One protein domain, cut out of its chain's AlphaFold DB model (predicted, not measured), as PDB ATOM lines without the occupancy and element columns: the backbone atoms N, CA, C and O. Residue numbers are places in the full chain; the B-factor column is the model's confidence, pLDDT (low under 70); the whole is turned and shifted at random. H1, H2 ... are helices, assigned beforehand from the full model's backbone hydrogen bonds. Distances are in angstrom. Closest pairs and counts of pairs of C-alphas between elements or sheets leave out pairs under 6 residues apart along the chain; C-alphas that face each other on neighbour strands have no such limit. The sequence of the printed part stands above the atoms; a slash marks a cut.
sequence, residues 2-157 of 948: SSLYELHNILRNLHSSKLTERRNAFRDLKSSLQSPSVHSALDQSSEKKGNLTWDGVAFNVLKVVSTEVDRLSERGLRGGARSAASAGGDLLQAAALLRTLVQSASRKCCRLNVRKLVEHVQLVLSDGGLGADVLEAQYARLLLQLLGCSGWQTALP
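AT A GLANCE: This is residues 2 to 157 of the 948 residues of the protein "uncharacterized protein LOC8039132" of Ixodes scapularis (UniProt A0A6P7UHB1). Three helical hairpins, H1-H2, H4-H5 and H6-H7, stand side by side as an up-and-down bundle of six helices, the long H4-H5 in the middle. H3 crosses one end of the bundle, where short H8 also lies; at the other end residues 77 to 82 stick out. The 156 residues printed hold eight named helices, H1 to H8 in chain order, and no named strand: all helix, compact, radius of gyration of the C-alphas 15.7 A, spans 47 by 36 by 20 A.

IN THESE COORDINATES: H1, residues 2 to 14, begins at C-alpha 2 (7.989, 15.687, -13.393). H2 is residues 19 to 32 and H3 36 to 47. H4, 54 to 78, is 36.2 A long; H5, 81 to 108, 42.8 A. H6 is 114 to 127, H7 132 to 147, and H8 150 to 153 ends at C-alpha 153 (-9.610, 42.013, -2.965).

HOW THE PARTS SIT: In each pair below, the named residues have the closest C-alphas. H1 and H2 touch, Leu 14 to Arg 22, 4.9 A. H3 touches H1 about perpendicular at 87 degrees, Ser 3 to Val 38, 6.0 A. H4 and H5 touch at a shallow tilt of 11 degrees, opposite ways, Gly 76 to Ala 84, 5.2 A. H5 touches H7, Arg 99 to Leu 142, 5.8 A. H6 touches H7, Val 121 to Tyr 139, 6.1 A. H8 is near H5. Every O i to N i+4 pair is within hydrogen-bond range in H1, H2, H3, H4 and H6; in H5 20 of 24 are, in H7 10 of 12; H8 is too short for one.

THE WHOLE: Lys 48 and Gly 80 have the C-alphas farthest apart, 48.6 A. The printed part has no cut and no long link. pLDDT is under 70 at residues 77 to 79, 108 to 110 and 128.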
ATOM      1  N   SER A   2       7.247  16.167 -14.582       70.50
ATOM      2  CA  SER A   2       7.989  15.687 -13.393       70.50
ATOM      3  C   SER A   2       7.742  16.521 -12.123       70.50
ATOM      4  O   SER A   2       7.528  15.952 -11.058       70.50
ATOM      5  N   SER A   3       7.647  17.851 -12.241       78.56
ATOM      6  CA  SER A   3       7.504  18.758 -11.089       78.56
ATOM      7  C   SER A   3       6.201  18.587 -10.287       78.56
ATOM      8  O   SER A   3       6.225  18.640  -9.060       78.56
ATOM      9  N   LEU A   4       5.055  18.339 -10.939       83.81
ATOM     10  CA  LEU A   4       3.783  18.090 -10.232       83.81
ATOM     11  C   LEU A   4       3.735  16.704  -9.579       83.81
ATOM     12  O   LEU A   4       3.090  16.542  -8.547       83.81
ATOM     13  N   TYR A   5       4.409  15.715 -10.169       86.12
ATOM     14  CA  TYR A   5       4.499  14.369  -9.603       86.12
ATOM     15  C   TYR A   5       5.339  14.359  -8.319       86.12
ATOM     16  O   TYR A   5       4.921  13.805  -7.303       86.12
ATOM     17  N   GLU A   6       6.488  15.039  -8.335       87.38
ATOM     18  CA  GLU A   6       7.315  15.252  -7.141       87.38
ATOM     19  C   GLU A   6       6.540  15.993  -6.049       87.38
ATOM     20  O   GLU A   6       6.497  15.535  -4.905       87.38
ATOM     21  N   LEU A   7       5.829  17.066  -6.412       90.81
ATOM     22  CA  LEU A   7       4.982  17.801  -5.475       90.81
ATOM     23  C   LEU A   7       3.885  16.912  -4.869       90.81
ATOM     24  O   LEU A   7       3.640  16.972  -3.667       90.81
ATOM     25  N   HIS A   8       3.252  16.046  -5.663       90.00
ATOM     26  CA  HIS A   8       2.236  15.114  -5.172       90.00
ATOM     27  C   HIS A   8       2.802  14.118  -4.145       90.00
ATOM     28  O   HIS A   8       2.170  13.851  -3.121       90.00
ATOM     29  N   ASN A   9       4.021  13.613  -4.368       90.12
ATOM     30  CA  ASN A   9       4.709  12.748  -3.407       90.12
ATOM     31  C   ASN A   9       5.040  13.483  -2.102       90.12
ATOM     32  O   ASN A   9       4.840  12.923  -1.022       90.12
ATOM     33  N   ILE A  10       5.483  14.741  -2.189       93.50
ATOM     34  CA  ILE A  10       5.713  15.590  -1.013       93.50
ATOM     35  C   ILE A  10       4.409  15.761  -0.223       93.50
ATOM     36  O   ILE A  10       4.398  15.541   0.988       93.50
ATOM     37  N   LEU A  11       3.293  16.071  -0.895       93.19
ATOM     38  CA  LEU A  11       1.982  16.229  -0.253       93.19
ATOM     39  C   LEU A  11       1.508  14.952   0.445       93.19
ATOM     40  O   LEU A  11       0.955  15.024   1.542       93.19
ATOM     41  N   ARG A  12       1.755  13.780  -0.147       91.25
ATOM     42  CA  ARG A  12       1.463  12.491   0.495       91.25
ATOM     43  C   ARG A  12       2.272  12.315   1.784       91.25
ATOM     44  O   ARG A  12       1.719  11.893   2.798       91.25
ATOM     45  N   ASN A  13       3.554  12.677   1.762       92.06
ATOM     46  CA  ASN A  13       4.448  12.549   2.915       92.06
ATOM     47  C   ASN A  13       4.125  13.539   4.049       92.06
ATOM     48  O   ASN A  13       4.460  13.258   5.201       92.06
ATOM     49  N   LEU A  14       3.417  14.645   3.773       90.62
ATOM     50  CA  LEU A  14       2.913  15.544   4.822       90.62
ATOM     51  C   LEU A  14       1.991  14.829   5.820       90.62
ATOM     52  O   LEU A  14       1.978  15.165   7.002       90.62
ATOM     53  N   HIS A  15       1.239  13.830   5.352       90.38
ATOM     54  CA  HIS A  15       0.313  13.047   6.172       90.38
ATOM     55  C   HIS A  15       0.966  11.797   6.784       90.38
ATOM     56  O   HIS A  15       0.269  10.977   7.380       90.38
ATOM     57  N   SER A  16       2.292  11.629   6.662       89.31
ATOM     58  CA  SER A  16       2.990  10.475   7.240       89.31
ATOM     59  C   SER A  16       2.843  10.434   8.765       89.31
ATOM     60  O   SER A  16       2.955  11.449   9.471       89.31
ATOM     61  N   SER A  17       2.633   9.226   9.291       83.94
ATOM     62  CA  SER A  17       2.662   8.953  10.728       83.94
ATOM     63  C   SER A  17       4.069   9.119  11.311       83.94
ATOM     64  O   SER A  17       4.208   9.451  12.491       83.94
ATOM     65  N   LYS A  18       5.124   8.978  10.494       88.06
ATOM     66  CA  LYS A  18       6.514   9.147  10.929       88.06
ATOM     67  C   LYS A  18       6.898  10.628  10.986       88.06
ATOM     68  O   LYS A  18       6.794  11.363  10.006       88.06
ATOM     69  N   LEU A  19       7.388  11.064  12.147       84.06
ATOM     70  CA  LEU A  19       7.715  12.471  12.416       84.06
ATOM     71  C   LEU A  19       8.846  13.018  11.527       84.06
ATOM     72  O   LEU A  19       8.777  14.159  11.079       84.06
ATOM     73  N   THR A  20       9.868  12.209  11.243       86.38
ATOM     74  CA  THR A  20      11.005  12.601  10.394       86.38
ATOM     75  C   THR A  20      10.600  12.791   8.933       86.38
ATOM     76  O   THR A  20      10.951  13.805   8.337       86.38
ATOM     77  N   GLU A  21       9.803  11.872   8.379       90.00
ATOM     78  CA  GLU A  21       9.268  11.980   7.013       90.00
ATOM     79  C   GLU A  21       8.404  13.236   6.852       90.00
ATOM     80  O   GLU A  21       8.551  13.966   5.874       90.00
ATOM     81  N   ARG A  22       7.571  13.546   7.853       91.06
ATOM     82  CA  ARG A  22       6.720  14.739   7.842       91.06
ATOM     83  C   ARG A  22       7.513  16.045   7.929       91.06
ATOM     84  O   ARG A  22       7.261  16.965   7.157       91.06
ATOM     85  N   ARG A  23       8.506  16.132   8.824       89.31
ATOM     86  CA  ARG A  23       9.382  17.317   8.933       89.31
ATOM     87  C   ARG A  23      10.209  17.554   7.671       89.31
ATOM     88  O   ARG A  23      10.422  18.708   7.296       89.31
ATOM     89  N   ASN A  24      10.650  16.483   7.012       92.25
ATOM     90  CA  ASN A  24      11.300  16.581   5.706       92.25
ATOM     91  C   ASN A  24      10.306  17.099   4.660       92.25
ATOM     92  O   ASN A  24      10.588  18.109   4.025       92.25
ATOM     93  N   ALA A  25       9.092  16.543   4.606       93.12
ATOM     94  CA  ALA A  25       8.043  17.018   3.705       93.12
ATOM     95  C   ALA A  25       7.680  18.502   3.920       93.12
ATOM     96  O   ALA A  25       7.418  19.204   2.947       93.12
ATOM     97  N   PHE A  26       7.718  19.026   5.154       93.56
ATOM     98  CA  PHE A  26       7.551  20.466   5.407       93.56
ATOM     99  C   PHE A  26       8.649  21.294   4.732       93.56
ATOM    100  O   PHE A  26       8.371  22.313   4.099       93.56
ATOM    101  N   ARG A  27       9.909  20.868   4.850       92.69
ATOM    102  CA  ARG A  27      11.049  21.556   4.232       92.69
ATOM    103  C   ARG A  27      10.992  21.474   2.707       92.69
ATOM    104  O   ARG A  27      11.158  22.497   2.044       92.69
ATOM    105  N   ASP A  28      10.702  20.289   2.188       94.00
ATOM    106  CA  ASP A  28      10.661  20.003   0.757       94.00
ATOM    107  C   ASP A  28       9.485  20.719   0.085       94.00
ATOM    108  O   ASP A  28       9.624  21.259  -1.012       94.00
ATOM    109  N   LEU A  29       8.331  20.812   0.760       94.81
ATOM    110  CA  LEU A  29       7.208  21.602   0.260       94.81
ATOM    111  C   LEU A  29       7.561  23.086   0.225       94.81
ATOM    112  O   LEU A  29       7.254  23.763  -0.753       94.81
ATOM    113  N   LYS A  30       8.215  23.599   1.272       93.75
ATOM    114  CA  LYS A  30       8.627  25.003   1.327       93.75
ATOM    115  C   LYS A  30       9.569  25.359   0.174       93.75
ATOM    116  O   LYS A  30       9.354  26.390  -0.457       93.75
ATOM    117  N   SER A  31      10.570  24.523  -0.122       92.88
ATOM    118  CA  SER A  31      11.487  24.755  -1.251       92.88
ATOM    119  C   SER A  31      10.779  24.609  -2.600       92.88
ATOM    120  O   SER A  31      10.951  25.450  -3.482       92.88
ATOM    121  N   SER A  32       9.908  23.605  -2.743       93.00
ATOM    122  CA  SER A  32       9.127  23.383  -3.966       93.00
ATOM    123  C   SER A  32       8.206  24.562  -4.271       93.00
ATOM    124  O   SER A  32       8.138  25.014  -5.411       93.00
ATOM    125  N   LEU A  33       7.549  25.119  -3.249       90.25
ATOM    126  CA  LEU A  33       6.709  26.308  -3.377       90.25
ATOM    127  C   LEU A  33       7.501  27.566  -3.734       90.25
ATOM    128  O   LEU A  33       6.885  28.530  -4.150       90.25
ATOM    129  N   GLN A  34       8.828  27.593  -3.620       89.38
ATOM    130  CA  GLN A  34       9.650  28.726  -4.063       89.38
ATOM    131  C   GLN A  34      10.166  28.560  -5.503       89.38
ATOM    132  O   GLN A  34      10.701  29.511  -6.073       89.38
ATOM    133  N   SER A  35       9.987  27.380  -6.107       90.56
ATOM    134  CA  SER A  35      10.483  27.062  -7.445       90.56
ATOM    135  C   SER A  35       9.591  27.646  -8.554       90.56
ATOM    136  O   SER A  35       8.408  27.298  -8.632       90.56
ATOM    137  N   PRO A  36      10.141  28.442  -9.495       89.06
ATOM    138  CA  PRO A  36       9.376  29.003 -10.617       89.06
ATOM    139  C   PRO A  36       8.756  27.933 -11.529       89.06
ATOM    140  O   PRO A  36       7.667  28.115 -12.077       89.06
ATOM    141  N   SER A  37       9.435  26.791 -11.678       89.50
ATOM    142  CA  SER A  37       8.949  25.663 -12.486       89.50
ATOM    143  C   SER A  37       7.682  25.027 -11.901       89.50
ATOM    144  O   SER A  37       6.790  24.612 -12.645       89.50
ATOM    145  N   VAL A  38       7.577  24.996 -10.569       89.88
ATOM    146  CA  VAL A  38       6.400  24.508  -9.844       89.88
ATOM    147  C   VAL A  38       5.259  25.516  -9.953       89.88
ATOM    148  O   VAL A  38       4.123  25.099 -10.168       89.88
ATOM    149  N   HIS A  39       5.549  26.823  -9.902       89.94
ATOM    150  CA  HIS A  39       4.538  27.874 -10.105       89.94
ATOM    151  C   HIS A  39       3.859  27.738 -11.465       89.94
ATOM    152  O   HIS A  39       2.644  27.593 -11.525       89.94
ATOM    153  N   SER A  40       4.646  27.686 -12.545       88.06
ATOM    154  CA  SER A  40       4.115  27.565 -13.912       88.06
ATOM    155  C   SER A  40       3.262  26.303 -14.097       88.06
ATOM    156  O   SER A  40       2.195  26.341 -14.712       88.06
ATOM    157  N   ALA A  41       3.691  25.180 -13.510       88.38
ATOM    158  CA  ALA A  41       2.947  23.929 -13.592       88.38
ATOM    159  C   ALA A  41       1.633  23.958 -12.785       88.38
ATOM    160  O   ALA A  41       0.613  23.457 -13.261       88.38
ATOM    161  N   LEU A  42       1.639  24.554 -11.586       88.88
ATOM    162  CA  LEU A  42       0.440  24.721 -10.759       88.88
ATOM    163  C   LEU A  42      -0.545  25.721 -11.362       88.88
ATOM    164  O   LEU A  42      -1.750  25.482 -11.281       88.88
ATOM    165  N   ASP A  43      -0.056  26.787 -11.992       88.06
ATOM    166  CA  ASP A  43      -0.884  27.754 -12.708       88.06
ATOM    167  C   ASP A  43      -1.655  27.042 -13.820       88.06
ATOM    168  O   ASP A  43      -2.881  26.953 -13.743       88.06
ATOM    169  N   GLN A  44      -0.954  26.408 -14.767       87.44
ATOM    170  CA  GLN A  44      -1.576  25.683 -15.884       87.44
ATOM    171  C   GLN A  44      -2.537  24.581 -15.421       87.44
ATOM    172  O   GLN A  44      -3.609  24.395 -16.003       87.44
ATOM    173  N   SER A  45      -2.166  23.835 -14.376       87.06
ATOM    174  CA  SER A  45      -3.020  22.787 -13.814       87.06
ATOM    175  C   SER A  45      -4.281  23.372 -13.169       87.06
ATOM    176  O   SER A  45      -5.376  22.852 -13.375       87.06
ATOM    177  N   SER A  46      -4.167  24.495 -12.456       85.50
ATOM    178  CA  SER A  46      -5.318  25.194 -11.867       85.50
ATOM    179  C   SER A  46      -6.233  25.792 -12.935       85.50
ATOM    180  O   SER A  46      -7.451  25.796 -12.758       85.50
ATOM    181  N   GLU A  47      -5.686  26.236 -14.071       84.06
ATOM    182  CA  GLU A  47      -6.499  26.720 -15.190       84.06
ATOM    183  C   GLU A  47      -7.344  25.622 -15.825       84.06
ATOM    184  O   GLU A  47      -8.527  25.821 -16.103       84.06
ATOM    185  N   LYS A  48      -6.733  24.451 -16.019       83.75
ATOM    186  CA  LYS A  48      -7.348  23.286 -16.661       83.75
ATOM    187  C   LYS A  48      -8.153  22.414 -15.692       83.75
ATOM    188  O   LYS A  48      -8.658  21.379 -16.112       83.75
ATOM    189  N   LYS A  49      -8.263  22.806 -14.412       79.75
ATOM    190  CA  LYS A  49      -8.835  21.990 -13.321       79.75
ATOM    191  C   LYS A  49      -8.234  20.574 -13.278       79.75
ATOM    192  O   LYS A  49      -8.951  19.583 -13.177       79.75
ATOM    193  N   GLY A  50      -6.911  20.492 -13.403       80.50
ATOM    194  CA  GLY A  50      -6.154  19.246 -13.370       80.50
ATOM    195  C   GLY A  50      -6.093  18.604 -11.980       80.50
ATOM    196  O   GLY A  50      -6.636  19.112 -11.001       80.50
ATOM    197  N   ASN A  51      -5.377  17.482 -11.885       81.06
ATOM    198  CA  ASN A  51      -5.344  16.636 -10.683       81.06
ATOM    199  C   ASN A  51      -4.692  17.286  -9.451       81.06
ATOM    200  O   ASN A  51      -4.955  16.863  -8.327       81.06
ATOM    201  N   LEU A  52      -3.823  18.286  -9.637       88.50
ATOM    202  CA  LEU A  52      -3.195  19.022  -8.541       88.50
ATOM    203  C   LEU A  52      -3.220  20.521  -8.833       88.50
ATOM    204  O   LEU A  52      -2.551  20.986  -9.754       88.50
ATOM    205  N   THR A  53      -3.996  21.265  -8.053       90.69
ATOM    206  CA  THR A  53      -4.201  22.714  -8.195       90.69
ATOM    207  C   THR A  53      -3.676  23.462  -6.973       90.69
ATOM    208  O   THR A  53      -3.416  22.849  -5.935       90.69
ATOM    209  N   TRP A  54      -3.575  24.792  -7.060       91.06
ATOM    210  CA  TRP A  54      -3.275  25.645  -5.904       91.06
ATOM    211  C   TRP A  54      -4.232  25.390  -4.725       91.06
ATOM    212  O   TRP A  54      -3.778  25.252  -3.588       91.06
ATOM    213  N   ASP A  55      -5.529  25.214  -5.000       90.00
ATOM    214  CA  ASP A  55      -6.538  24.838  -3.998       90.00
ATOM    215  C   ASP A  55      -6.276  23.463  -3.383       90.00
ATOM    216  O   ASP A  55      -6.419  23.280  -2.175       90.00
ATOM    217  N   GLY A  56      -5.867  22.491  -4.204       91.25
ATOM    218  CA  GLY A  56      -5.524  21.149  -3.741       91.25
ATOM    219  C   GLY A  56      -4.319  21.152  -2.799       91.25
ATOM    220  O   GLY A  56      -4.331  20.461  -1.778       91.25
ATOM    221  N   VAL A  57      -3.299  21.964  -3.097       93.00
ATOM    222  CA  VAL A  57      -2.148  22.160  -2.203       93.00
ATOM    223  C   VAL A  57      -2.605  22.827  -0.900       93.00
ATOM    224  O   VAL A  57      -2.299  22.319   0.178       93.00
ATOM    225  N   ALA A  58      -3.385  23.911  -0.977       92.88
ATOM    226  CA  ALA A  58      -3.876  24.632   0.198       92.88
ATOM    227  C   ALA A  58      -4.732  23.745   1.116       92.88
ATOM    228  O   ALA A  58      -4.519  23.729   2.326       92.88
ATOM    229  N   PHE A  59      -5.636  22.944   0.547       92.00
ATOM    230  CA  PHE A  59      -6.446  21.981   1.293       92.00
ATOM    231  C   PHE A  59      -5.585  20.953   2.038       92.00
ATOM    232  O   PHE A  59      -5.832  20.673   3.211       92.00
ATOM    233  N   ASN A  60      -4.546  20.418   1.389       93.31
ATOM    234  CA  ASN A  60      -3.633  19.475   2.036       93.31
ATOM    235  C   ASN A  60      -2.884  20.116   3.205       93.31
ATOM    236  O   ASN A  60      -2.787  19.498   4.263       93.31
ATOM    237  N   VAL A  61      -2.399  21.350   3.043       93.88
ATOM    238  CA  VAL A  61      -1.715  22.071   4.124       93.88
ATOM    239  C   VAL A  61      -2.677  22.370   5.280       93.88
ATOM    240  O   VAL A  61      -2.326  22.116   6.427       93.88
ATOM    241  N   LEU A  62      -3.902  22.831   5.007       92.50
ATOM    242  CA  LEU A  62      -4.919  23.069   6.043       92.50
ATOM    243  C   LEU A  62      -5.246  21.797   6.835       92.50
ATOM    244  O   LEU A  62      -5.310  21.836   8.062       92.50
ATOM    245  N   LYS A  63      -5.391  20.664   6.142       92.31
ATOM    246  CA  LYS A  63      -5.619  19.360   6.774       92.31
ATOM    247  C   LYS A  63      -4.447  18.943   7.665       92.31
ATOM    248  O   LYS A  63      -4.653  18.374   8.730       92.31
ATOM    249  N   VAL A  64      -3.212  19.227   7.259       92.38
ATOM    250  CA  VAL A  64      -2.038  18.959   8.104       92.38
ATOM    251  C   VAL A  64      -2.067  19.836   9.349       92.38
ATOM    252  O   VAL A  64      -1.843  19.333  10.447       92.38
ATOM    253  N   VAL A  65      -2.395  21.123   9.208       91.94
ATOM    254  CA  VAL A  65      -2.516  22.028  10.357       91.94
ATOM    255  C   VAL A  65      -3.559  21.513  11.348       91.94
ATOM    256  O   VAL A  65      -3.249  21.431  12.532       91.94
ATOM    257  N   SER A  66      -4.741  21.076  10.892       89.81
ATOM    258  CA  SER A  66      -5.744  20.492  11.795       89.81
ATOM    259  C   SER A  66      -5.226  19.228  12.490       89.81
ATOM    260  O   SER A  66      -5.360  19.104  13.701       89.81
ATOM    261  N   THR A  67      -4.536  18.335  11.769       90.81
ATOM    262  CA  THR A  67      -3.955  17.137  12.401       90.81
ATOM    263  C   THR A  67      -2.860  17.456  13.423       90.81
ATOM    264  O   THR A  67      -2.697  16.717  14.392       90.81
ATOM    265  N   GLU A  68      -2.090  18.533  13.240       90.62
ATOM    266  CA  GLU A  68      -1.092  18.956  14.231       90.62
ATOM    267  C   GLU A  68      -1.739  19.634  15.447       90.62
ATOM    268  O   GLU A  68      -1.224  19.487  16.554       90.62
ATOM    269  N   VAL A  69      -2.889  20.299  15.282       90.38
ATOM    270  CA  VAL A  69      -3.707  20.780  16.410       90.38
ATOM    271  C   VAL A  69      -4.198  19.603  17.259       90.38
ATOM    272  O   VAL A  69      -4.015  19.616  18.478       90.38
ATOM    273  N   ASP A  70      -4.737  18.557  16.629       89.25
ATOM    274  CA  ASP A  70      -5.194  17.353  17.336       89.25
ATOM    275  C   ASP A  70      -4.038  16.696  18.112       89.25
ATOM    276  O   ASP A  70      -4.158  16.371  19.295       89.25
ATOM    277  N   ARG A  71      -2.859  16.591  17.484       86.12
ATOM    278  CA  ARG A  71      -1.645  16.037  18.113       86.12
ATOM    279  C   ARG A  71      -1.113  16.891  19.255       86.12
ATOM    280  O   ARG A  71      -0.584  16.341  20.223       86.12
ATOM    281  N   LEU A  72      -1.203  18.216  19.144       86.94
ATOM    282  CA  LEU A  72      -0.841  19.131  20.223       86.94
ATOM    283  C   LEU A  72      -1.749  18.899  21.435       86.94
ATOM    284  O   LEU A  72      -1.239  18.779  22.548       86.94
ATOM    285  N   SER A  73      -3.058  18.752  21.211       82.81
ATOM    286  CA  SER A  73      -4.035  18.427  22.257       82.81
ATOM    287  C   SER A  73      -3.718  17.085  22.935       82.81
ATOM    288  O   SER A  73      -3.549  17.015  24.153       82.81
ATOM    289  N   GLU A  74      -3.507  16.022  22.151       83.50
ATOM    290  CA  GLU A  74      -3.166  14.692  22.676       83.50
ATOM    291  C   GLU A  74      -1.861  14.685  23.491       83.50
ATOM    292  O   GLU A  74      -1.782  14.056  24.552       83.50
ATOM    293  N   ARG A  75      -0.823  15.386  23.016       78.88
ATOM    294  CA  ARG A  75       0.487  15.457  23.686       78.88
ATOM    295  C   ARG A  75       0.501  16.399  24.881       78.88
ATOM    296  O   ARG A  75       1.282  16.152  25.795       78.88
ATOM    297  N   GLY A  76      -0.334  17.435  24.889       70.12
ATOM    298  CA  GLY A  76      -0.537  18.303  26.048       70.12
ATOM    299  C   GLY A  76      -1.222  17.570  27.203       70.12
ATOM    300  O   GLY A  76      -0.871  17.789  28.356       70.12
ATOM    301  N   LEU A  77      -2.136  16.642  26.894       65.75
ATOM    302  CA  LEU A  77      -2.828  15.815  27.889       65.75
ATOM    303  C   LEU A  77      -1.985  14.633  28.400       65.75
ATOM    304  O   LEU A  77      -2.148  14.215  29.544       65.75
ATOM    305  N   ARG A  78      -1.113  14.057  27.558       67.06
ATOM    306  CA  ARG A  78      -0.381  12.806  27.859       67.06
ATOM    307  C   ARG A  78       1.130  12.969  28.071       67.06
ATOM    308  O   ARG A  78       1.786  12.006  28.457       67.06
ATOM    309  N   GLY A  79       1.706  14.134  27.782       61.31
ATOM    310  CA  GLY A  79       3.152  14.381  27.801       61.31
ATOM    311  C   GLY A  79       3.555  15.593  28.644       61.31
ATOM    312  O   GLY A  79       2.745  16.455  28.958       61.31
ATOM    313  N   GLY A  80       4.837  15.674  29.013       72.31
ATOM    314  CA  GLY A  80       5.381  16.823  29.751       72.31
ATOM    315  C   GLY A  80       5.607  18.069  28.878       72.31
ATOM    316  O   GLY A  80       5.606  17.987  27.648       72.31
ATOM    317  N   ALA A  81       5.904  19.214  29.507       74.19
ATOM    318  CA  ALA A  81       6.039  20.532  28.859       74.19
ATOM    319  C   ALA A  81       6.949  20.565  27.608       74.19
ATOM    320  O   ALA A  81       6.654  21.252  26.634       74.19
ATOM    321  N   ARG A  82       8.034  19.774  27.586       75.94
ATOM    322  CA  ARG A  82       8.931  19.653  26.418       75.94
ATOM    323  C   ARG A  82       8.260  18.999  25.201       75.94
ATOM    324  O   ARG A  82       8.544  19.383  24.070       75.94
ATOM    325  N   SER A  83       7.375  18.028  25.428       76.31
ATOM    326  CA  SER A  83       6.616  17.350  24.368       76.31
ATOM    327  C   SER A  83       5.584  18.294  23.743       76.31
ATOM    328  O   SER A  83       5.479  18.369  22.518       76.31
ATOM    329  N   ALA A  84       4.900  19.084  24.579       77.06
ATOM    330  CA  ALA A  84       3.969  20.120  24.136       77.06
ATOM    331  C   ALA A  84       4.678  21.228  23.335       77.06
ATOM    332  O   ALA A  84       4.227  21.577  22.249       77.06
ATOM    333  N   ALA A  85       5.842  21.710  23.794       80.12
ATOM    334  CA  ALA A  85       6.633  22.707  23.067       80.12
ATOM    335  C   ALA A  85       7.110  22.203  21.691       80.12
ATOM    336  O   ALA A  85       7.038  22.929  20.701       80.12
ATOM    337  N   SER A  86       7.551  20.941  21.601       83.19
ATOM    338  CA  SER A  86       7.919  20.336  20.313       83.19
ATOM    339  C   SER A  86       6.720  20.216  19.368       83.19
ATOM    340  O   SER A  86       6.877  20.463  18.175       83.19
ATOM    341  N   ALA A  87       5.548  19.823  19.874       82.19
ATOM    342  CA  ALA A  87       4.326  19.735  19.073       82.19
ATOM    343  C   ALA A  87       3.853  21.122  18.602       82.19
ATOM    344  O   ALA A  87       3.459  21.278  17.450       82.19
ATOM    345  N   GLY A  88       3.985  22.148  19.449       85.38
ATOM    346  CA  GLY A  88       3.720  23.539  19.073       85.38
ATOM    347  C   GLY A  88       4.656  24.036  17.965       85.38
ATOM    348  O   GLY A  88       4.214  24.707  17.036       85.38
ATOM    349  N   GLY A  89       5.935  23.645  17.999       87.75
ATOM    350  CA  GLY A  89       6.887  23.930  16.922       87.75
ATOM    351  C   GLY A  89       6.499  23.290  15.583       87.75
ATOM    352  O   GLY A  89       6.589  23.945  14.543       87.75
ATOM    353  N   ASP A  90       6.019  22.045  15.605       87.88
ATOM    354  CA  ASP A  90       5.536  21.346  14.405       87.88
ATOM    355  C   ASP A  90       4.272  22.018  13.832       87.88
ATOM    356  O   ASP A  90       4.178  22.225  12.618       87.88
ATOM    357  N   LEU A  91       3.346  22.446  14.700       91.69
ATOM    358  CA  LEU A  91       2.151  23.205  14.321       91.69
ATOM    359  C   LEU A  91       2.502  24.557  13.676       91.69
ATOM    360  O   LEU A  91       1.969  24.901  12.620       91.69
ATOM    361  N   LEU A  92       3.445  25.305  14.258       91.06
ATOM    362  CA  LEU A  92       3.939  26.561  13.682       91.06
ATOM    363  C   LEU A  92       4.607  26.344  12.321       91.06
ATOM    364  O   LEU A  92       4.425  27.154  11.408       91.06
ATOM    365  N   GLN A  93       5.360  25.254  12.162       90.25
ATOM    366  CA  GLN A  93       5.997  24.915  10.893       90.25
ATOM    367  C   GLN A  93       4.957  24.575   9.818       90.25
ATOM    368  O   GLN A  93       5.089  25.043   8.686       90.25
ATOM    369  N   ALA A  94       3.897  23.841  10.173       90.88
ATOM    370  CA  ALA A  94       2.773  23.574   9.281       90.88
ATOM    371  C   ALA A  94       2.032  24.868   8.892       90.88
ATOM    372  O   ALA A  94       1.784  25.109   7.711       90.88
ATOM    373  N   ALA A  95       1.755  25.757   9.852       90.88
ATOM    374  CA  ALA A  95       1.115  27.049   9.590       90.88
ATOM    375  C   ALA A  95       1.975  27.973   8.700       90.88
ATOM    376  O   ALA A  95       1.452  28.682   7.838       90.88
ATOM    377  N   ALA A  96       3.304  27.935   8.839       91.12
ATOM    378  CA  ALA A  96       4.222  28.705   7.998       91.12
ATOM    379  C   ALA A  96       4.194  28.280   6.514       91.12
ATOM    380  O   ALA A  96       4.513  29.089   5.630       91.12
ATOM    381  N   LEU A  97       3.778  27.043   6.211       93.00
ATOM    382  CA  LEU A  97       3.579  26.587   4.831       93.00
ATOM    383  C   LEU A  97       2.432  27.336   4.151       93.00
ATOM    384  O   LEU A  97       2.577  27.694   2.985       93.00
ATOM    385  N   LEU A  98       1.351  27.660   4.874       92.69
ATOM    386  CA  LEU A  98       0.246  28.466   4.333       92.69
ATOM    387  C   LEU A  98       0.742  29.840   3.882       92.69
ATOM    388  O   LEU A  98       0.431  30.284   2.782       92.69
ATOM    389  N   ARG A  99       1.583  30.493   4.688       90.56
ATOM    390  CA  ARG A  99       2.165  31.795   4.328       90.56
ATOM    391  C   ARG A  99       3.073  31.715   3.107       90.56
ATOM    392  O   ARG A  99       2.994  32.577   2.234       90.56
ATOM    393  N   THR A 100       3.902  30.675   3.034       91.06
ATOM    394  CA  THR A 100       4.786  30.443   1.881       91.06
ATOM    395  C   THR A 100       3.966  30.186   0.614       91.06
ATOM    396  O   THR A 100       4.264  30.747  -0.441       91.06
ATOM    397  N   LEU A 101       2.893  29.398   0.723       91.69
ATOM    398  CA  LEU A 101       1.954  29.130  -0.363       91.69
ATOM    399  C   LEU A 101       1.295  30.417  -0.861       91.69
ATOM    400  O   LEU A 101       1.338  30.700  -2.053       91.69
ATOM    401  N   VAL A 102       0.759  31.230   0.048       90.19
ATOM    402  CA  VAL A 102       0.101  32.503  -0.280       90.19
ATOM    403  C   VAL A 102       1.087  33.509  -0.883       90.19
ATOM    404  O   VAL A 102       0.760  34.205  -1.841       90.19
ATOM    405  N   GLN A 103       2.328  33.561  -0.395       89.12
ATOM    406  CA  GLN A 103       3.370  34.424  -0.968       89.12
ATOM    407  C   GLN A 103       3.732  34.018  -2.400       89.12
ATOM    408  O   GLN A 103       4.040  34.860  -3.237       89.12
ATOM    409  N   SER A 104       3.685  32.721  -2.676       88.25
ATOM    410  CA  SER A 104       3.997  32.175  -3.993       88.25
ATOM    411  C   SER A 104       2.838  32.395  -4.966       88.25
ATOM    412  O   SER A 104       3.057  32.845  -6.087       88.25
ATOM    413  N   ALA A 105       1.603  32.179  -4.506       86.44
ATOM    414  CA  ALA A 105       0.387  32.349  -5.301       86.44
ATOM    415  C   ALA A 105       0.026  33.824  -5.588       86.44
ATOM    416  O   ALA A 105      -0.648  34.117  -6.574       86.44
ATOM    417  N   SER A 106       0.464  34.772  -4.755       82.06
ATOM    418  CA  SER A 106       0.147  36.203  -4.935       82.06
ATOM    419  C   SER A 106       0.884  36.857  -6.112       82.06
ATOM    420  O   SER A 106       0.373  37.819  -6.676       82.06
ATOM    421  N   ARG A 107       2.030  36.321  -6.563       75.94
ATOM    422  CA  ARG A 107       2.858  36.920  -7.637       75.94
ATOM    423  C   ARG A 107       2.154  37.058  -8.992       75.94
ATOM    424  O   ARG A 107       2.509  37.940  -9.764       75.94
ATOM    425  N   LYS A 108       1.184  36.192  -9.289       69.31
ATOM    426  CA  LYS A 108       0.352  36.254 -10.505       69.31
ATOM    427  C   LYS A 108      -1.145  36.296 -10.196       69.31
ATOM    428  O   LYS A 108      -1.948  36.080 -11.096       69.31
ATOM    429  N   CYS A 109      -1.517  36.535  -8.934       63.81
ATOM    430  CA  CYS A 109      -2.892  36.389  -8.447       63.81
ATOM    431  C   CYS A 109      -3.517  35.067  -8.932       63.81
ATOM    432  O   CYS A 109      -4.576  35.042  -9.558       63.81
ATOM    433  N   CYS A 110      -2.812  33.958  -8.686       61.19
ATOM    434  CA  CYS A 110      -3.213  32.626  -9.128       61.19
ATOM    435  C   CYS A 110      -4.622  32.286  -8.600       61.19
ATOM    436  O   CYS A 110      -5.014  32.785  -7.543       61.19
ATOM    437  N   ARG A 111      -5.361  31.403  -9.300       73.31
ATOM    438  CA  ARG A 111      -6.779  31.011  -9.064       73.31
ATOM    439  C   ARG A 111      -7.072  30.308  -7.718       73.31
ATOM    440  O   ARG A 111      -8.020  29.535  -7.625       73.31
ATOM    441  N   LEU A 112      -6.243  30.527  -6.703       85.88
ATOM    442  CA  LEU A 112      -6.451  30.085  -5.334       85.88
ATOM    443  C   LEU A 112      -7.776  30.647  -4.806       85.88
ATOM    444  O   LEU A 112      -8.063  31.837  -4.925       85.88
ATOM    445  N   ASN A 113      -8.578  29.796  -4.182       85.69
ATOM    446  CA  ASN A 113      -9.830  30.156  -3.545       85.69
ATOM    447  C   ASN A 113      -9.557  30.830  -2.195       85.69
ATOM    448  O   ASN A 113      -9.651  30.230  -1.121       85.69
ATOM    449  N   VAL A 114      -9.209  32.113  -2.271       89.25
ATOM    450  CA  VAL A 114      -8.854  32.957  -1.122       89.25
ATOM    451  C   VAL A 114     -10.008  33.086  -0.135       89.25
ATOM    452  O   VAL A 114      -9.771  33.135   1.068       89.25
ATOM    453  N   ARG A 115     -11.259  33.037  -0.609       90.19
ATOM    454  CA  ARG A 115     -12.448  33.076   0.249       90.19
ATOM    455  C   ARG A 115     -12.418  31.990   1.325       90.19
ATOM    456  O   ARG A 115     -12.548  32.312   2.500       90.19
ATOM    457  N   LYS A 116     -12.191  30.727   0.943       89.12
ATOM    458  CA  LYS A 116     -12.139  29.607   1.903       89.12
ATOM    459  C   LYS A 116     -11.006  29.763   2.918       89.12
ATOM    460  O   LYS A 116     -11.157  29.383   4.075       89.12
ATOM    461  N   LEU A 117      -9.872  30.314   2.485       91.19
ATOM    462  CA  LEU A 117      -8.737  30.574   3.369       91.19
ATOM    463  C   LEU A 117      -9.052  31.677   4.379       91.19
ATOM    464  O   LEU A 117      -8.765  31.505   5.560       91.19
ATOM    465  N   VAL A 118      -9.665  32.778   3.940       92.31
ATOM    466  CA  VAL A 118     -10.069  33.875   4.830       92.31
ATOM    467  C   VAL A 118     -11.145  33.408   5.812       92.31
ATOM    468  O   VAL A 118     -11.009  33.674   7.000       92.31
ATOM    469  N   GLU A 119     -12.154  32.653   5.361       91.88
ATOM    470  CA  GLU A 119     -13.189  32.066   6.232       91.88
ATOM    471  C   GLU A 119     -12.571  31.153   7.309       91.88
ATOM    472  O   GLU A 119     -12.909  31.270   8.486       91.88
ATOM    473  N   HIS A 120     -11.610  30.300   6.935       89.69
ATOM    474  CA  HIS A 120     -10.887  29.445   7.885       89.69
ATOM    475  C   HIS A 120     -10.071  30.252   8.900       89.69
ATOM    476  O   HIS A 120     -10.127  29.992  10.101       89.69
ATOM    477  N   VAL A 121      -9.313  31.249   8.433       90.81
ATOM    478  CA  VAL A 121      -8.504  32.106   9.310       90.81
ATOM    479  C   VAL A 121      -9.393  32.902  10.266       90.81
ATOM    480  O   VAL A 121      -9.089  32.976  11.455       90.81
ATOM    481  N   GLN A 122     -10.507  33.446   9.771       90.31
ATOM    482  CA  GLN A 122     -11.491  34.156  10.581       90.31
ATOM    483  C   GLN A 122     -12.064  33.246  11.673       90.31
ATOM    484  O   GLN A 122     -12.131  33.675  12.823       90.31
ATOM    485  N   LEU A 123     -12.441  32.005  11.345       88.00
ATOM    486  CA  LEU A 123     -12.984  31.041  12.304       88.00
ATOM    487  C   LEU A 123     -11.993  30.768  13.444       88.00
ATOM    488  O   LEU A 123     -12.328  30.925  14.616       88.00
ATOM    489  N   VAL A 124     -10.737  30.454  13.105       86.25
ATOM    490  CA  VAL A 124      -9.694  30.140  14.098       86.25
ATOM    491  C   VAL A 124      -9.391  31.333  15.008       86.25
ATOM    492  O   VAL A 124      -9.245  31.160  16.215       86.25
ATOM    493  N   LEU A 125      -9.339  32.547  14.453       86.06
ATOM    494  CA  LEU A 125      -9.126  33.770  15.234       86.06
ATOM    495  C   LEU A 125     -10.368  34.197  16.044       86.06
ATOM    496  O   LEU A 125     -10.238  34.992  16.976       86.06
ATOM    497  N   SER A 126     -11.563  33.707  15.697       83.81
ATOM    498  CA  SER A 126     -12.820  34.064  16.370       83.81
ATOM    499  C   SER A 126     -13.134  33.173  17.565       83.81
ATOM    500  O   SER A 126     -13.525  33.709  18.606       83.81
ATOM    501  N   ASP A 127     -12.959  31.857  17.404       71.88
ATOM    502  CA  ASP A 127     -13.481  30.836  18.321       71.88
ATOM    503  C   ASP A 127     -12.513  30.473  19.454       71.88
ATOM    504  O   ASP A 127     -12.909  29.798  20.403       71.88
ATOM    505  N   GLY A 128     -11.248  30.910  19.382       69.81
ATOM    506  CA  GLY A 128     -10.252  30.640  20.428       69.81
ATOM    507  C   GLY A 128     -10.077  29.146  20.733       69.81
ATOM    508  O   GLY A 128      -9.787  28.783  21.870       69.81
ATOM    509  N   GLY A 129     -10.318  28.289  19.734       71.75
ATOM    510  CA  GLY A 129     -10.306  26.834  19.873       71.75
ATOM    511  C   GLY A 129      -8.930  26.253  20.218       71.75
ATOM    512  O   GLY A 129      -7.941  26.963  20.389       71.75
ATOM    513  N   LEU A 130      -8.853  24.924  20.305       70.81
ATOM    514  CA  LEU A 130      -7.609  24.209  20.611       70.81
ATOM    515  C   LEU A 130      -6.470  24.635  19.662       70.81
ATOM    516  O   LEU A 130      -6.636  24.635  18.444       70.81
ATOM    517  N   GLY A 131      -5.316  25.011  20.224       75.56
ATOM    518  CA  GLY A 131      -4.138  25.461  19.470       75.56
ATOM    519  C   GLY A 131      -4.236  26.868  18.865       75.56
ATOM    520  O   GLY A 131      -3.312  27.282  18.159       75.56
ATOM    521  N   ALA A 132      -5.323  27.613  19.110       79.44
ATOM    522  CA  ALA A 132      -5.479  28.983  18.621       79.44
ATOM    523  C   ALA A 132      -4.431  29.936  19.212       79.44
ATOM    524  O   ALA A 132      -3.932  30.794  18.495       79.44
ATOM    525  N   ASP A 133      -4.035  29.733  20.468       80.50
ATOM    526  CA  ASP A 133      -2.963  30.456  21.163       80.50
ATOM    527  C   ASP A 133      -1.611  30.360  20.434       80.50
ATOM    528  O   ASP A 133      -0.881  31.344  20.310       80.50
ATOM    529  N   VAL A 134      -1.295  29.186  19.881       85.19
ATOM    530  CA  VAL A 134      -0.076  28.965  19.090       85.19
ATOM    531  C   VAL A 134      -0.207  29.561  17.682       85.19
ATOM    532  O   VAL A 134       0.766  30.073  17.122       85.19
ATOM    533  N   LEU A 135      -1.400  29.497  17.083       87.75
ATOM    534  CA  LEU A 135      -1.639  29.901  15.693       87.75
ATOM    535  C   LEU A 135      -1.917  31.398  15.508       87.75
ATOM    536  O   LEU A 135      -1.671  31.912  14.414       87.75
ATOM    537  N   GLU A 136      -2.391  32.094  16.542       86.06
ATOM    538  CA  GLU A 136      -2.920  33.463  16.488       86.06
ATOM    539  C   GLU A 136      -2.000  34.416  15.717       86.06
ATOM    540  O   GLU A 136      -2.404  35.028  14.724       86.06
ATOM    541  N   ALA A 137      -0.723  34.482  16.101       85.12
ATOM    542  CA  ALA A 137       0.243  35.379  15.476       85.12
ATOM    543  C   ALA A 137       0.527  35.027  14.005       85.12
ATOM    544  O   ALA A 137       0.719  35.921  13.179       85.12
ATOM    545  N   GLN A 138       0.564  33.739  13.644       87.88
ATOM    546  CA  GLN A 138       0.790  33.329  12.251       87.88
ATOM    547  C   GLN A 138      -0.432  33.608  11.384       87.88
ATOM    548  O   GLN A 138      -0.287  34.061  10.248       87.88
ATOM    549  N   TYR A 139      -1.622  33.374  11.928       91.12
ATOM    550  CA  TYR A 139      -2.884  33.553  11.226       91.12
ATOM    551  C   TYR A 139      -3.235  35.031  11.062       91.12
ATOM    552  O   TYR A 139      -3.672  35.418   9.985       91.12
ATOM    553  N   ALA A 140      -2.926  35.885  12.042       89.75
ATOM    554  CA  ALA A 140      -3.028  37.335  11.883       89.75
ATOM    555  C   ALA A 140      -2.114  37.854  10.753       89.75
ATOM    556  O   ALA A 140      -2.537  38.659   9.923       89.75
ATOM    557  N   ARG A 141      -0.869  37.355  10.655       91.38
ATOM    558  CA  ARG A 141       0.046  37.710   9.546       91.38
ATOM    559  C   ARG A 141      -0.445  37.185   8.202       91.38
ATOM    560  O   ARG A 141      -0.298  37.872   7.194       91.38
ATOM    561  N   LEU A 142      -0.986  35.969   8.184       92.00
ATOM    562  CA  LEU A 142      -1.567  35.363   6.992       92.00
ATOM    563  C   LEU A 142      -2.779  36.166   6.510       92.00
ATOM    564  O   LEU A 142      -2.867  36.452   5.323       92.00
ATOM    565  N   LEU A 143      -3.662  36.582   7.421       92.50
ATOM    566  CA  LEU A 143      -4.820  37.420   7.117       92.50
ATOM    567  C   LEU A 143      -4.401  38.741   6.467       92.50
ATOM    568  O   LEU A 143      -4.897  39.072   5.395       92.50
ATOM    569  N   LEU A 144      -3.434  39.447   7.063       92.00
ATOM    570  CA  LEU A 144      -2.876  40.673   6.485       92.00
ATOM    571  C   LEU A 144      -2.333  40.438   5.067       92.00
ATOM    572  O   LEU A 144      -2.556  41.246   4.172       92.00
ATOM    573  N   GLN A 145      -1.638  39.321   4.851       90.81
ATOM    574  CA  GLN A 145      -1.068  38.968   3.553       90.81
ATOM    575  C   GLN A 145      -2.140  38.627   2.503       90.81
ATOM    576  O   GLN A 145      -1.968  38.963   1.334       90.81
ATOM    577  N   LEU A 146      -3.235  37.975   2.907       90.81
ATOM    578  CA  LEU A 146      -4.370  37.665   2.032       90.81
ATOM    579  C   LEU A 146      -5.113  38.942   1.616       90.81
ATOM    580  O   LEU A 146      -5.442  39.097   0.445       90.81
ATOM    581  N   LEU A 147      -5.342  39.862   2.556       88.81
ATOM    582  CA  LEU A 147      -6.072  41.110   2.307       88.81
ATOM    583  C   LEU A 147      -5.234  42.168   1.575       88.81
ATOM    584  O   LEU A 147      -5.783  42.987   0.843       88.81
ATOM    585  N   GLY A 148      -3.910  42.158   1.763       87.06
ATOM    586  CA  GLY A 148      -2.988  43.113   1.141       87.06
ATOM    587  C   GLY A 148      -2.663  42.835  -0.332       87.06
ATOM    588  O   GLY A 148      -1.905  43.590  -0.933       87.06
ATOM    589  N   CYS A 149      -3.185  41.756  -0.921       86.06
ATOM    590  CA  CYS A 149      -2.998  41.450  -2.337       86.06
ATOM    591  C   CYS A 149      -4.162  42.022  -3.158       86.06
ATOM    592  O   CYS A 149      -5.272  41.490  -3.107       86.06
ATOM    593  N   SER A 150      -3.901  43.070  -3.945       78.75
ATOM    594  CA  SER A 150      -4.930  43.799  -4.704       78.75
ATOM    595  C   SER A 150      -5.767  42.907  -5.629       78.75
ATOM    596  O   SER A 150      -6.987  43.034  -5.682       78.75
ATOM    597  N   GLY A 151      -5.151  41.927  -6.299       78.75
ATOM    598  CA  GLY A 151      -5.874  41.024  -7.203       78.75
ATOM    599  C   GLY A 151      -6.819  40.033  -6.515       78.75
ATOM    600  O   GLY A 151      -7.637  39.412  -7.188       78.75
ATOM    601  N   TRP A 152      -6.747  39.880  -5.190       84.44
ATOM    602  CA  TRP A 152      -7.684  39.052  -4.424       84.44
ATOM    603  C   TRP A 152      -8.782  39.854  -3.739       84.44
ATOM    604  O   TRP A 152      -9.774  39.264  -3.307       84.44
ATOM    605  N   GLN A 153      -8.643  41.178  -3.665       78.44
ATOM    606  CA  GLN A 153      -9.610  42.013  -2.965       78.44
ATOM    607  C   GLN A 153     -10.989  41.984  -3.642       78.44
ATOM    608  O   GLN A 153     -12.023  41.849  -2.995       78.44
ATOM    609  N   THR A 154     -11.017  41.990  -4.975       76.06
ATOM    610  CA  THR A 154     -12.262  41.916  -5.755       76.06
ATOM    611  C   THR A 154     -12.956  40.550  -5.682       76.06
ATOM    612  O   THR A 154     -14.135  40.442  -6.012       76.06
ATOM    613  N   ALA A 155     -12.253  39.499  -5.247       79.75
ATOM    614  CA  ALA A 155     -12.781  38.135  -5.187       79.75
ATOM    615  C   ALA A 155     -13.507  37.810  -3.867       79.75
ATOM    616  O   ALA A 155     -14.157  36.764  -3.758       79.75
ATOM    617  N   LEU A 156     -13.383  38.667  -2.849       84.19
ATOM    618  CA  LEU A 156     -13.945  38.437  -1.521       84.19
ATOM    619  C   LEU A 156     -15.336  39.091  -1.380       84.19
ATOM    620  O   LEU A 156     -15.510  40.253  -1.738       84.19
ATOM    621  N   PRO A 157     -16.350  38.383  -0.841       86.25
ATOM    622  CA  PRO A 157     -17.670  38.972  -0.613       86.25
ATOM    623  C   PRO A 157     -17.640  40.088   0.441       86.25
ATOM    624  O   PRO A 157     -17.008  39.927   1.485       86.25
TER     625      PRO A 157